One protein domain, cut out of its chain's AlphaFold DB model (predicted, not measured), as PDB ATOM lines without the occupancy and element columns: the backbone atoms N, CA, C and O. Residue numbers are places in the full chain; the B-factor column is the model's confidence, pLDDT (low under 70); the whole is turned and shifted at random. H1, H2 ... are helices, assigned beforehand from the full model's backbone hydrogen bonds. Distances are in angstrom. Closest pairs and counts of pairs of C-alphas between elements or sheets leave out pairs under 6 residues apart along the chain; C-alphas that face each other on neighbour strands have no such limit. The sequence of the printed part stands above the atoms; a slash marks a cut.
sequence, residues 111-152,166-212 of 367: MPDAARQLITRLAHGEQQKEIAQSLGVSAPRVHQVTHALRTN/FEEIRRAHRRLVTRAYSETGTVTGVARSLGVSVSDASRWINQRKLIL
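What this domain is: This is residues 111 to 152 and 166 to 212 of the 367 residues of an uncharacterized protein of Elusimicrobia bacterium RBG_16_66_12 (UniProt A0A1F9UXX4). Two small helical lobes sit at the two ends of one long helix, H4, which bridges them: H1, H2 and H3 make one lobe, and H5 and H6 pack at the far end of H4. The first lobe meets H4 only near its beginning, with few contacts. The printed part has 89 residues with six named helices, H1 to H6 in order, and no named strand, an all-helix domain. It is only just loose, close to compact, with a radius of gyration of the C-alphas of 14.7 A, and a rod in outline, 45 by 21 by 20 A.

How they stand to each other: H1, residues 113 to 123, and H2, residues 128 to 135, form a helical hairpin and only just touch, with 3 pairs of C-alphas within 8 A, the closest those of Arg 121 and Ile 131, 7.3 A apart. H3, residues 139 to 151, touches H2 with residues 139 to 143 alone, closest at the C-alphas of Ala 132 and Ala 139, 5.1 A. H4, residues 166 to 184, and H1 only just touch, only at their ends, with 3 pairs of C-alphas within 8 A; the closest are those of Ala 114 and Phe 166, 6.4 A. With residues 177 to 184 alone, H4 touches H5, residues 187 to 194, at a steep tilt of 60 degrees, opposite ways; the C-alphas of Ala 180 and Val 190 are closest, 5.2 A. H6, residues 198 to 207, touches H5 about perpendicular, at 77 degrees, closest at the C-alphas of Ala 191 and Val 198, 5.2 A. H3 is apart from H5 and H6. In each of the six helices every O i to N i+4 pair is within hydrogen-bond range.

Where its parts are: H1 begins at C-alpha 113, (40.123, 31.516, -31.047), and measures 15.2 A from first to last C-alpha; H3 measures 18.3 A. H4 measures 26.7 A, from C-alpha 166 at (35.720, 35.151, -37.841). H6 ends at C-alpha 207, (44.994, 21.894, -42.811).

The domain as a whole: The C-alphas of Thr 151 and Leu 212 are the two farthest apart, 45.3 A. Residues 153 to 165 are not printed, and C-alphas 152 and 166 are 16.6 A apart across the cut. The links printed whole are tight. The mean pLDDT of the printed part is 73.4, with 26 residues under 70, among them 166 to 173 and 206 to 212.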
ATOM      1  N   MET A 111      34.441  30.312 -26.847       70.19
ATOM      2  CA  MET A 111      34.529  31.250 -27.966       70.19
ATOM      3  C   MET A 111      35.535  30.763 -29.017       70.19
ATOM      4  O   MET A 111      36.566  30.176 -28.675       70.19
ATOM      5  N   PRO A 112      35.309  31.068 -30.307       71.62
ATOM      6  CA  PRO A 112      36.319  30.854 -31.334       71.62
ATOM      7  C   PRO A 112      37.628  31.586 -30.997       71.62
ATOM      8  O   PRO A 112      37.600  32.713 -30.500       71.62
ATOM      9  N   ASP A 113      38.774  30.992 -31.347       68.25
ATOM     10  CA  ASP A 113      40.123  31.516 -31.047       68.25
ATOM     11  C   ASP A 113      40.301  33.005 -31.353       68.25
ATOM     12  O   ASP A 113      40.915  33.737 -30.582       68.25
ATOM     13  N   ALA A 114      39.720  33.475 -32.455       65.94
ATOM     14  CA  ALA A 114      39.819  34.866 -32.872       65.94
ATOM     15  C   ALA A 114      39.060  35.846 -31.953       65.94
ATOM     16  O   ALA A 114      39.508  36.974 -31.771       65.94
ATOM     17  N   ALA A 115      37.945  35.433 -31.337       68.50
ATOM     18  CA  ALA A 115      37.244  36.255 -30.343       68.50
ATOM     19  C   ALA A 115      38.020  36.300 -29.035       68.50
ATOM     20  O   ALA A 115      38.126  37.364 -28.431       68.50
ATOM     21  N   ARG A 116      38.615  35.168 -28.640       77.31
ATOM     22  CA  ARG A 116      39.512  35.125 -27.483       77.31
ATOM     23  C   ARG A 116      40.674  36.088 -27.674       77.31
ATOM     24  O   ARG A 116      40.897  36.923 -26.815       77.31
ATOM     25  N   GLN A 117      41.330  36.055 -28.835       78.50
ATOM     26  CA  GLN A 117      42.414  36.985 -29.170       78.50
ATOM     27  C   GLN A 117      41.968  38.451 -29.138       78.50
ATOM     28  O   GLN A 117      42.683  39.285 -28.592       78.50
ATOM     29  N   LEU A 118      40.785  38.770 -29.677       80.62
ATOM     30  CA  LEU A 118      40.235  40.127 -29.642       80.62
ATOM     31  C   LEU A 118      40.011  40.615 -28.201       80.62
ATOM     32  O   LEU A 118      40.459  41.702 -27.845       80.62
ATOM     33  N   ILE A 119      39.344  39.807 -27.373       80.94
ATOM     34  CA  ILE A 119      39.047  40.133 -25.972       80.94
ATOM     35  C   ILE A 119      40.337  40.237 -25.159       80.94
ATOM     36  O   ILE A 119      40.490  41.182 -24.392       80.94
ATOM     37  N   THR A 120      41.282  39.314 -25.358       82.88
ATOM     38  CA  THR A 120      42.592  39.359 -24.704       82.88
ATOM     39  C   THR A 120      43.298  40.668 -25.034       82.88
ATOM     40  O   THR A 120      43.720  41.358 -24.117       82.88
ATOM     41  N   ARG A 121      43.376  41.073 -26.304       84.38
ATOM     42  CA  ARG A 121      44.043  42.326 -26.699       84.38
ATOM     43  C   ARG A 121      43.370  43.576 -26.146       84.38
ATOM     44  O   ARG A 121      44.053  44.465 -25.649       84.38
ATOM     45  N   LEU A 122      42.037  43.607 -26.146       82.56
ATOM     46  CA  LEU A 122      41.277  44.677 -25.495       82.56
ATOM     47  C   LEU A 122      41.549  44.733 -23.984       82.56
ATOM     48  O   LEU A 122      41.669  45.821 -23.432       82.56
ATOM     49  N   ALA A 123      41.686  43.580 -23.320       79.25
ATOM     50  CA  ALA A 123      42.030  43.507 -21.900       79.25
ATOM     51  C   ALA A 123      43.472  43.961 -21.606       79.25
ATOM     52  O   ALA A 123      43.738  44.454 -20.516       79.25
ATOM     53  N   HIS A 124      44.386  43.843 -22.576       83.69
ATOM     54  CA  HIS A 124      45.748  44.387 -22.494       83.69
ATOM     55  C   HIS A 124      45.811  45.890 -22.825       83.69
ATOM     56  O   HIS A 124      46.895  46.466 -22.831       83.69
ATOM     57  N   GLY A 125      44.670  46.535 -23.096       87.75
ATOM     58  CA  GLY A 125      44.591  47.970 -23.367       87.75
ATOM     59  C   GLY A 125      44.955  48.378 -24.796       87.75
ATOM     60  O   GLY A 125      45.087  49.573 -25.053       87.75
ATOM     61  N   GLU A 126      45.095  47.433 -25.735       88.50
ATOM     62  CA  GLU A 126      45.344  47.767 -27.143       88.50
ATOM     63  C   GLU A 126      44.178  48.582 -27.725       88.50
ATOM     64  O   GLU A 126      42.995  48.274 -27.509       88.50
ATOM     65  N   GLN A 127      44.489  49.613 -28.515       90.56
ATOM     66  CA  GLN A 127      43.445  50.424 -29.133       90.56
ATOM     67  C   GLN A 127      42.754  49.647 -30.259       90.56
ATOM     68  O   GLN A 127      43.386  48.938 -31.042       90.56
ATOM     69  N   GLN A 128      41.441  49.843 -30.437       86.00
ATOM     70  CA  GLN A 128      40.666  49.155 -31.487       86.00
ATOM     71  C   GLN A 128      41.263  49.333 -32.894       86.00
ATOM     72  O   GLN A 128      41.138  48.442 -33.734       86.00
ATOM     73  N   LYS A 129      41.936  50.462 -33.148       86.12
ATOM     74  CA  LYS A 129      42.623  50.762 -34.411       86.12
ATOM     75  C   LYS A 129      43.874  49.896 -34.624       86.12
ATOM     76  O   LYS A 129      44.094  49.421 -35.735       86.12
ATOM     77  N   GLU A 130      44.643  49.641 -33.570       85.06
ATOM     78  CA  GLU A 130      45.846  48.790 -33.587       85.06
ATOM     79  C   GLU A 130      45.465  47.314 -33.741       85.06
ATOM     80  O   GLU A 130      46.044  46.566 -34.537       85.06
ATOM     81  N   ILE A 131      44.398  46.910 -33.052       84.44
ATOM     82  CA  ILE A 131      43.810  45.578 -33.179       84.44
ATOM     83  C   ILE A 131      43.295  45.356 -34.609       84.44
ATOM     84  O   ILE A 131      43.550  44.315 -35.212       84.44
ATOM     85  N   ALA A 132      42.610  46.348 -35.182       82.62
ATOM     86  CA  ALA A 132      42.124  46.306 -36.558       82.62
ATOM     87  C   ALA A 132      43.272  46.144 -37.568       82.62
ATOM     88  O   ALA A 132      43.231  45.258 -38.425       82.62
ATOM     89  N   GLN A 133      44.331  46.941 -37.416       81.75
ATOM     90  CA  GLN A 133      45.509  46.896 -38.280       81.75
ATOM     91  C   GLN A 133      46.252  45.558 -38.182       81.75
ATOM     92  O   GLN A 133      46.593  44.969 -39.208       81.75
ATOM     93  N   SER A 134      46.457  45.041 -36.970       80.56
ATOM     94  CA  SER A 134      47.163  43.772 -36.751       80.56
ATOM     95  C   SER A 134      46.365  42.546 -37.212       80.56
ATOM     96  O   SER A 134      46.956  41.558 -37.646       80.56
ATOM     97  N   LEU A 135      45.031  42.605 -37.163       75.62
ATOM     98  CA  LEU A 135      44.146  41.540 -37.644       75.62
ATOM     99  C   LEU A 135      43.770  41.682 -39.132       75.62
ATOM    100  O   LEU A 135      43.161  40.770 -39.696       75.62
ATOM    101  N   GLY A 136      44.133  42.793 -39.781       76.19
ATOM    102  CA  GLY A 136      43.813  43.060 -41.185       76.19
ATOM    103  C   GLY A 136      42.315  43.250 -41.450       76.19
ATOM    104  O   GLY A 136      41.826  42.853 -42.509       76.19
ATOM    105  N   VAL A 137      41.588  43.821 -40.487       79.81
ATOM    106  CA  VAL A 137      40.148  44.132 -40.563       79.81
ATOM    107  C   VAL A 137      39.903  45.614 -40.295       79.81
ATOM    108  O   VAL A 137      40.777  46.313 -39.797       79.81
ATOM    109  N   SER A 138      38.730  46.137 -40.658       81.12
ATOM    110  CA  SER A 138      38.440  47.565 -40.480       81.12
ATOM    111  C   SER A 138      38.146  47.914 -39.009       81.12
ATOM    112  O   SER A 138      37.541  47.133 -38.274       81.12
ATOM    113  N   ALA A 139      38.538  49.113 -38.565       79.62
ATOM    114  CA  ALA A 139      38.277  49.579 -37.196       79.62
ATOM    115  C   ALA A 139      36.775  49.620 -36.821       79.62
ATOM    116  O   ALA A 139      36.432  49.145 -35.735       79.62
ATOM    117  N   PRO A 140      35.849  50.051 -37.709       80.94
ATOM    118  CA  PRO A 140      34.410  49.948 -37.449       80.94
ATOM    119  C   PRO A 140      33.948  48.509 -37.205       80.94
ATOM    120  O   PRO A 140      32.994  48.268 -36.467       80.94
ATOM    121  N   ARG A 141      34.636  47.528 -37.796       71.19
ATOM    122  CA  ARG A 141      34.298  46.116 -37.649       71.19
ATOM    123  C   ARG A 141      34.710  45.556 -36.294       71.19
ATOM    124  O   ARG A 141      33.935  44.834 -35.669       71.19
ATOM    125  N   VAL A 142      35.898  45.929 -35.822       81.56
ATOM    126  CA  VAL A 142      36.346  45.637 -34.452       81.56
ATOM    127  C   VAL A 142      35.379  46.256 -33.441       81.56
ATOM    128  O   VAL A 142      34.978  45.584 -32.490       81.56
ATOM    129  N   HIS A 143      34.926  47.486 -33.692       82.62
ATOM    130  CA  HIS A 143      33.925  48.155 -32.865       82.62
ATOM    131  C   HIS A 143      32.585  47.400 -32.837       82.62
ATOM    132  O   HIS A 143      32.089  47.093 -31.756       82.62
ATOM    133  N   GLN A 144      32.035  47.019 -33.999       77.56
ATOM    134  CA  GLN A 144      30.786  46.247 -34.095       77.56
ATOM    135  C   GLN A 144      30.843  44.932 -33.314       77.56
ATOM    136  O   GLN A 144      29.893  44.595 -32.610       77.56
ATOM    137  N   VAL A 145      31.950  44.190 -33.407       72.88
ATOM    138  CA  VAL A 145      32.081  42.915 -32.688       72.88
ATOM    139  C   VAL A 145      32.296  43.126 -31.198       72.88
ATOM    140  O   VAL A 145      31.692  42.418 -30.401       72.88
ATOM    141  N   THR A 146      33.064  44.138 -30.802       81.94
ATOM    142  CA  THR A 146      33.205  44.504 -29.385       81.94
ATOM    143  C   THR A 146      31.854  44.920 -28.790       81.94
ATOM    144  O   THR A 146      31.503  44.499 -27.690       81.94
ATOM    145  N   HIS A 147      31.058  45.691 -29.533       79.44
ATOM    146  CA  HIS A 147      29.710  46.095 -29.145       79.44
ATOM    147  C   HIS A 147      28.750  44.897 -29.061       79.44
ATOM    148  O   HIS A 147      28.000  44.778 -28.095       79.44
ATOM    149  N   ALA A 148      28.804  43.968 -30.019       69.94
ATOM    150  CA  ALA A 148      28.004  42.741 -29.995       69.94
ATOM    151  C   ALA A 148      28.378  41.821 -28.819       69.94
ATOM    152  O   ALA A 148      27.496  41.259 -28.179       69.94
ATOM    153  N   LEU A 149      29.670  41.717 -28.486       69.06
ATOM    154  CA  LEU A 149      30.155  40.968 -27.321       69.06
ATOM    155  C   LEU A 149      29.689  41.586 -25.996       69.06
ATOM    156  O   LEU A 149      29.373  40.852 -25.065       69.06
ATOM    157  N   ARG A 150      29.621  42.922 -25.922       73.69
ATOM    158  CA  ARG A 150      29.109  43.644 -24.746       73.69
ATOM    159  C   ARG A 150      27.595  43.515 -24.587       73.69
ATOM    160  O   ARG A 150      27.118  43.340 -23.476       73.69
ATOM    161  N   THR A 151      26.848  43.615 -25.685       72.94
ATOM    162  CA  THR A 151      25.375  43.639 -25.657       72.94
ATOM    163  C   THR A 151      24.743  42.248 -25.645       72.94
ATOM    164  O   THR A 151      23.652  42.087 -25.107       72.94
ATOM    165  N   ASN A 152      25.402  41.226 -26.201       68.00
ATOM    166  CA  ASN A 152      24.894  39.856 -26.198       68.00
ATOM    167  C   ASN A 152      26.028  38.810 -26.118       68.00
ATOM    168  O   ASN A 152      26.361  38.170 -27.123       68.00
ATOM    169  N   PHE A 166      34.916  36.350 -38.029       45.78
ATOM    170  CA  PHE A 166      35.720  35.151 -37.841       45.78
ATOM    171  C   PHE A 166      36.178  34.558 -39.161       45.78
ATOM    172  O   PHE A 166      37.280  34.015 -39.235       45.78
ATOM    173  N   GLU A 167      35.362  34.657 -40.203       51.78
ATOM    174  CA  GLU A 167      35.743  34.225 -41.537       51.78
ATOM    175  C   GLU A 167      36.733  35.202 -42.179       51.78
ATOM    176  O   GLU A 167      37.641  34.762 -42.883       51.78
ATOM    177  N   GLU A 168      36.639  36.499 -41.879       47.06
ATOM    178  CA  GLU A 168      37.630  37.508 -42.278       47.06
ATOM    179  C   GLU A 168      38.973  37.324 -41.569       47.06
ATOM    180  O   GLU A 168      39.998  37.266 -42.245       47.06
ATOM    181  N   ILE A 169      38.988  37.094 -40.256       44.16
ATOM    182  CA  ILE A 169      40.213  36.786 -39.502       44.16
ATOM    183  C   ILE A 169      40.803  35.455 -39.979       44.16
ATOM    184  O   ILE A 169      42.001  35.356 -40.251       44.16
ATOM    185  N   ARG A 170      39.966  34.433 -40.214       54.25
ATOM    186  CA  ARG A 170      40.410  33.182 -40.850       54.25
ATOM    187  C   ARG A 170      40.941  33.417 -42.262       54.25
ATOM    188  O   ARG A 170      41.833  32.690 -42.687       54.25
ATOM    189  N   ARG A 171      40.411  34.372 -43.036       58.00
ATOM    190  CA  ARG A 171      40.927  34.754 -44.369       58.00
ATOM    191  C   ARG A 171      42.250  35.524 -44.272       58.00
ATOM    192  O   ARG A 171      43.139  35.260 -45.078       58.00
ATOM    193  N   ALA A 172      42.417  36.407 -43.294       50.00
ATOM    194  CA  ALA A 172      43.646  37.162 -43.059       50.00
ATOM    195  C   ALA A 172      44.779  36.239 -42.594       50.00
ATOM    196  O   ALA A 172      45.809  36.138 -43.265       50.00
ATOM    197  N   HIS A 173      44.527  35.428 -41.560       58.53
ATOM    198  CA  HIS A 173      45.417  34.341 -41.147       58.53
ATOM    199  C   HIS A 173      45.687  33.372 -42.310       58.53
ATOM    200  O   HIS A 173      46.774  32.803 -42.437       58.53
ATOM    201  N   ARG A 174      44.719  33.211 -43.228       71.38
ATOM    202  CA  ARG A 174      44.946  32.462 -44.462       71.38
ATOM    203  C   ARG A 174      46.042  33.015 -45.330       71.38
ATOM    204  O   ARG A 174      46.961  32.272 -45.671       71.38
ATOM    205  N   ARG A 175      45.914  34.287 -45.663       72.94
ATOM    206  CA  ARG A 175      46.849  34.998 -46.522       72.94
ATOM    207  C   ARG A 175      48.240  35.037 -45.901       72.94
ATOM    208  O   ARG A 175      49.193  34.774 -46.621       72.94
ATOM    209  N   LEU A 176      48.345  35.249 -44.589       61.72
ATOM    210  CA  LEU A 176      49.626  35.283 -43.876       61.72
ATOM    211  C   LEU A 176      50.386  33.956 -43.966       61.72
ATOM    212  O   LEU A 176      51.529  33.940 -44.414       61.72
ATOM    213  N   VAL A 177      49.741  32.831 -43.637       67.88
ATOM    214  CA  VAL A 177      50.381  31.504 -43.726       67.88
ATOM    215  C   VAL A 177      50.762  31.161 -45.168       67.88
ATOM    216  O   VAL A 177      51.851  30.649 -45.410       67.88
ATOM    217  N   THR A 178      49.891  31.461 -46.137       75.38
ATOM    218  CA  THR A 178      50.183  31.209 -47.556       75.38
ATOM    219  C   THR A 178      51.351  32.063 -48.049       75.38
ATOM    220  O   THR A 178      52.217  31.537 -48.744       75.38
ATOM    221  N   ARG A 179      51.406  33.343 -47.665       75.19
ATOM    222  CA  ARG A 179      52.488  34.268 -48.019       75.19
ATOM    223  C   ARG A 179      53.822  33.812 -47.432       75.19
ATOM    224  O   ARG A 179      54.771  33.602 -48.183       75.19
ATOM    225  N   ALA A 180      53.858  33.552 -46.126       67.19
ATOM    226  CA  ALA A 180      55.052  33.054 -45.449       67.19
ATOM    227  C   ALA A 180      55.548  31.739 -46.077       67.19
ATOM    228  O   ALA A 180      56.749  31.535 -46.252       67.19
ATOM    229  N   TYR A 181      54.630  30.847 -46.468       80.31
ATOM    230  CA  TYR A 181      54.994  29.596 -47.131       80.31
ATOM    231  C   TYR A 181      55.486  29.807 -48.568       80.31
ATOM    232  O   TYR A 181      56.406  29.117 -48.995       80.31
ATOM    233  N   SER A 182      54.920  30.758 -49.318       72.31
ATOM    234  CA  SER A 182      55.408  31.090 -50.662       72.31
ATOM    235  C   SER A 182      56.797  31.727 -50.650       72.31
ATOM    236  O   SER A 182      57.592  31.432 -51.536       72.31
ATOM    237  N   GLU A 183      57.099  32.541 -49.636       77.25
ATOM    238  CA  GLU A 183      58.394  33.210 -49.476       77.25
ATOM    239  C   GLU A 183      59.479  32.230 -49.006       77.25
ATOM    240  O   GLU A 183      60.595  32.243 -49.516       77.25
ATOM    241  N   THR A 184      59.156  31.340 -48.064       83.06
ATOM    242  CA  THR A 184      60.165  30.481 -47.421       83.06
ATOM    243  C   THR A 184      60.212  29.045 -47.944       83.06
ATOM    244  O   THR A 184      61.197  28.340 -47.727       83.06
ATOM    245  N   GLY A 185      59.141  28.564 -48.581       79.81
ATOM    246  CA  GLY A 185      59.029  27.213 -49.139       79.81
ATOM    247  C   GLY A 185      59.123  26.058 -48.132       79.81
ATOM    248  O   GLY A 185      59.132  24.900 -48.549       79.81
ATOM    249  N   THR A 186      59.216  26.334 -46.827       81.50
ATOM    250  CA  THR A 186      59.476  25.330 -45.784       81.50
ATOM    251  C   THR A 186      58.635  25.586 -44.534       81.50
ATOM    252  O   THR A 186      58.332  26.724 -44.182       81.50
ATOM    253  N   VAL A 187      58.265  24.516 -43.823       80.56
ATOM    254  CA  VAL A 187      57.489  24.606 -42.569       80.56
ATOM    255  C   VAL A 187      58.261  25.373 -41.488       80.56
ATOM    256  O   VAL A 187      57.683  26.179 -40.764       80.56
ATOM    257  N   THR A 188      59.574  25.155 -41.405       85.88
ATOM    258  CA  THR A 188      60.478  25.858 -40.485       85.88
ATOM    259  C   THR A 188      60.605  27.341 -40.825       85.88
ATOM    260  O   THR A 188      60.636  28.169 -39.917       85.88
ATOM    261  N   GLY A 189      60.618  27.692 -42.113       81.38
ATOM    262  CA  GLY A 189      60.589  29.079 -42.567       81.38
ATOM    263  C   GLY A 189      59.299  29.804 -42.178       81.38
ATOM    264  O   GLY A 189      59.363  30.912 -41.653       81.38
ATOM    265  N   VAL A 190      58.143  29.150 -42.327       80.44
ATOM    266  CA  VAL A 190      56.850  29.687 -41.862       80.44
ATOM    267  C   VAL A 190      56.821  29.861 -40.348       80.44
ATOM    268  O   VAL A 190      56.388  30.903 -39.866       80.44
ATOM    269  N   ALA A 191      57.306  28.868 -39.598       80.38
ATOM    270  CA  ALA A 191      57.366  28.927 -38.140       80.38
ATOM    271  C   ALA A 191      58.191  30.128 -37.656       80.38
ATOM    272  O   ALA A 191      57.734  30.902 -36.819       80.38
ATOM    273  N   ARG A 192      59.367  30.336 -38.261       84.81
ATOM    274  CA  ARG A 192      60.240  31.478 -37.967       84.81
ATOM    275  C   ARG A 192      59.616  32.812 -38.382       84.81
ATOM    276  O   ARG A 192      59.656  33.754 -37.606       84.81
ATOM    277  N   SER A 193      59.029  32.884 -39.578       77.19
ATOM    278  CA  SER A 193      58.413  34.104 -40.121       77.19
ATOM    279  C   SER A 193      57.205  34.575 -39.308       77.19
ATOM    280  O   SER A 193      56.983  35.775 -39.188       77.19
ATOM    281  N   LEU A 194      56.440  33.641 -38.734       75.25
ATOM    282  CA  LEU A 194      55.241  33.943 -37.949       75.25
ATOM    283  C   LEU A 194      55.473  33.893 -36.429       75.25
ATOM    284  O   LEU A 194      54.529  34.119 -35.681       75.25
ATOM    285  N   GLY A 195      56.694  33.590 -35.970       75.69
ATOM    286  CA  GLY A 195      57.032  33.520 -34.542       75.69
ATOM    287  C   GLY A 195      56.314  32.397 -33.782       75.69
ATOM    288  O   GLY A 195      55.954  32.567 -32.622       75.69
ATOM    289  N   VAL A 196      56.055  31.262 -34.435       77.12
ATOM    290  CA  VAL A 196      55.244  30.154 -33.894       77.12
ATOM    291  C   VAL A 196      56.037  28.852 -33.848       77.12
ATOM    292  O   VAL A 196      57.092  28.721 -34.471       77.12
ATOM    293  N   SER A 197      55.517  27.845 -33.140       80.69
ATOM    294  CA  SER A 197      56.147  26.525 -33.110       80.69
ATOM    295  C   SER A 197      56.114  25.845 -34.489       80.69
ATOM    296  O   SER A 197      55.180  26.014 -35.281       80.69
ATOM    297  N   VAL A 198      57.118  25.007 -34.774       79.00
ATOM    298  CA  VAL A 198      57.180  24.216 -36.021       79.00
ATOM    299  C   VAL A 198      55.973  23.278 -36.151       79.00
ATOM    300  O   VAL A 198      55.468  23.060 -37.253       79.00
ATOM    301  N   SER A 199      55.464  22.764 -35.030       74.19
ATOM    302  CA  SER A 199      54.274  21.911 -34.982       74.19
ATOM    303  C   SER A 199      53.004  22.656 -35.386       74.19
ATOM    304  O   SER A 199      52.197  22.117 -36.146       74.19
ATOM    305  N   ASP A 200      52.835  23.899 -34.933       56.69
ATOM    306  CA  ASP A 200      51.669  24.714 -35.281       56.69
ATOM    307  C   ASP A 200      51.723  25.163 -36.739       56.69
ATOM    308  O   ASP A 200      50.742  24.991 -37.465       56.69
ATOM    309  N   ALA A 201      52.895  25.596 -37.215       67.94
ATOM    310  CA  ALA A 201      53.111  25.887 -38.629       67.94
ATOM    311  C   ALA A 201      52.808  24.660 -39.509       67.94
ATOM    312  O   ALA A 201      52.083  24.765 -40.500       67.94
ATOM    313  N   SER A 202      53.288  23.472 -39.120       76.69
ATOM    314  CA  SER A 202      53.002  22.211 -39.818       76.69
ATOM    315  C   SER A 202      51.504  21.918 -39.857       76.69
ATOM    316  O   SER A 202      50.949  21.610 -40.916       76.69
ATOM    317  N   ARG A 203      50.814  22.056 -38.718       72.69
ATOM    318  CA  ARG A 203      49.365  21.849 -38.620       72.69
ATOM    319  C   ARG A 203      48.611  22.806 -39.544       72.69
ATOM    320  O   ARG A 203      47.725  22.360 -40.272       72.69
ATOM    321  N   TRP A 204      48.983  24.084 -39.570       74.62
ATOM    322  CA  TRP A 204      48.340  25.099 -40.408       74.62
ATOM    323  C   TRP A 204      48.546  24.849 -41.901       74.62
ATOM    324  O   TRP A 204      47.594  24.950 -42.673       74.62
ATOM    325  N   ILE A 205      49.754  24.471 -42.319       75.75
ATOM    326  CA  ILE A 205      50.062  24.168 -43.725       75.75
ATOM    327  C   ILE A 205      49.325  22.887 -44.171       75.75
ATOM    328  O   ILE A 205      48.743  22.853 -45.261       75.75
ATOM    329  N   ASN A 206      49.267  21.865 -43.309       69.31
ATOM    330  CA  ASN A 206      48.550  20.610 -43.560       69.31
ATOM    331  C   ASN A 206      47.034  20.802 -43.675       69.31
ATOM    332  O   ASN A 206      46.421  20.327 -44.632       69.31
ATOM    333  N   GLN A 207      46.424  21.558 -42.757       69.81
ATOM    334  CA  GLN A 207      44.994  21.894 -42.811       69.81
ATOM    335  C   GLN A 207      44.609  22.628 -44.105       69.81
ATOM    336  O   GLN A 207      43.456  22.580 -44.531       69.81
ATOM    337  N   ARG A 208      45.574  23.285 -44.758       62.25
ATOM    338  CA  ARG A 208      45.382  24.024 -46.012       62.25
ATOM    339  C   ARG A 208      45.688  23.222 -47.267       62.25
ATOM    340  O   ARG A 208      45.494  23.755 -48.354       62.25
ATOM    341  N   LYS A 209      46.185  21.987 -47.140       59.47
ATOM    342  CA  LYS A 209      46.708  21.196 -48.267       59.47
ATOM    343  C   LYS A 209      47.773  21.954 -49.084       59.47
ATOM    344  O   LYS A 209      47.897  21.738 -50.283       59.47
ATOM    345  N   LEU A 210      48.531  22.853 -48.440       51.94
ATOM    346  CA  LEU A 210      49.621  23.613 -49.081       51.94
ATOM    347  C   LEU A 210      50.890  22.766 -49.263       51.94
ATOM    348  O   LEU A 210      51.812  23.159 -49.976       51.94
ATOM    349  N   ILE A 211      50.934  21.591 -48.634       44.97
ATOM    350  CA  ILE A 211      51.962  20.585 -48.879       44.97
ATOM    351  C   ILE A 211      51.622  19.877 -50.192       44.97
ATOM    352  O   ILE A 211      50.596  19.202 -50.296       44.97
ATOM    353  N   LEU A 212      52.495  20.021 -51.194       44.28
ATOM    354  CA  LEU A 212      52.481  19.148 -52.364       44.28
ATOM    355  C   LEU A 212      52.637  17.694 -51.888       44.28
ATOM    356  O   LEU A 212      53.489  17.448 -51.031       44.28
TER     357      LEU A 212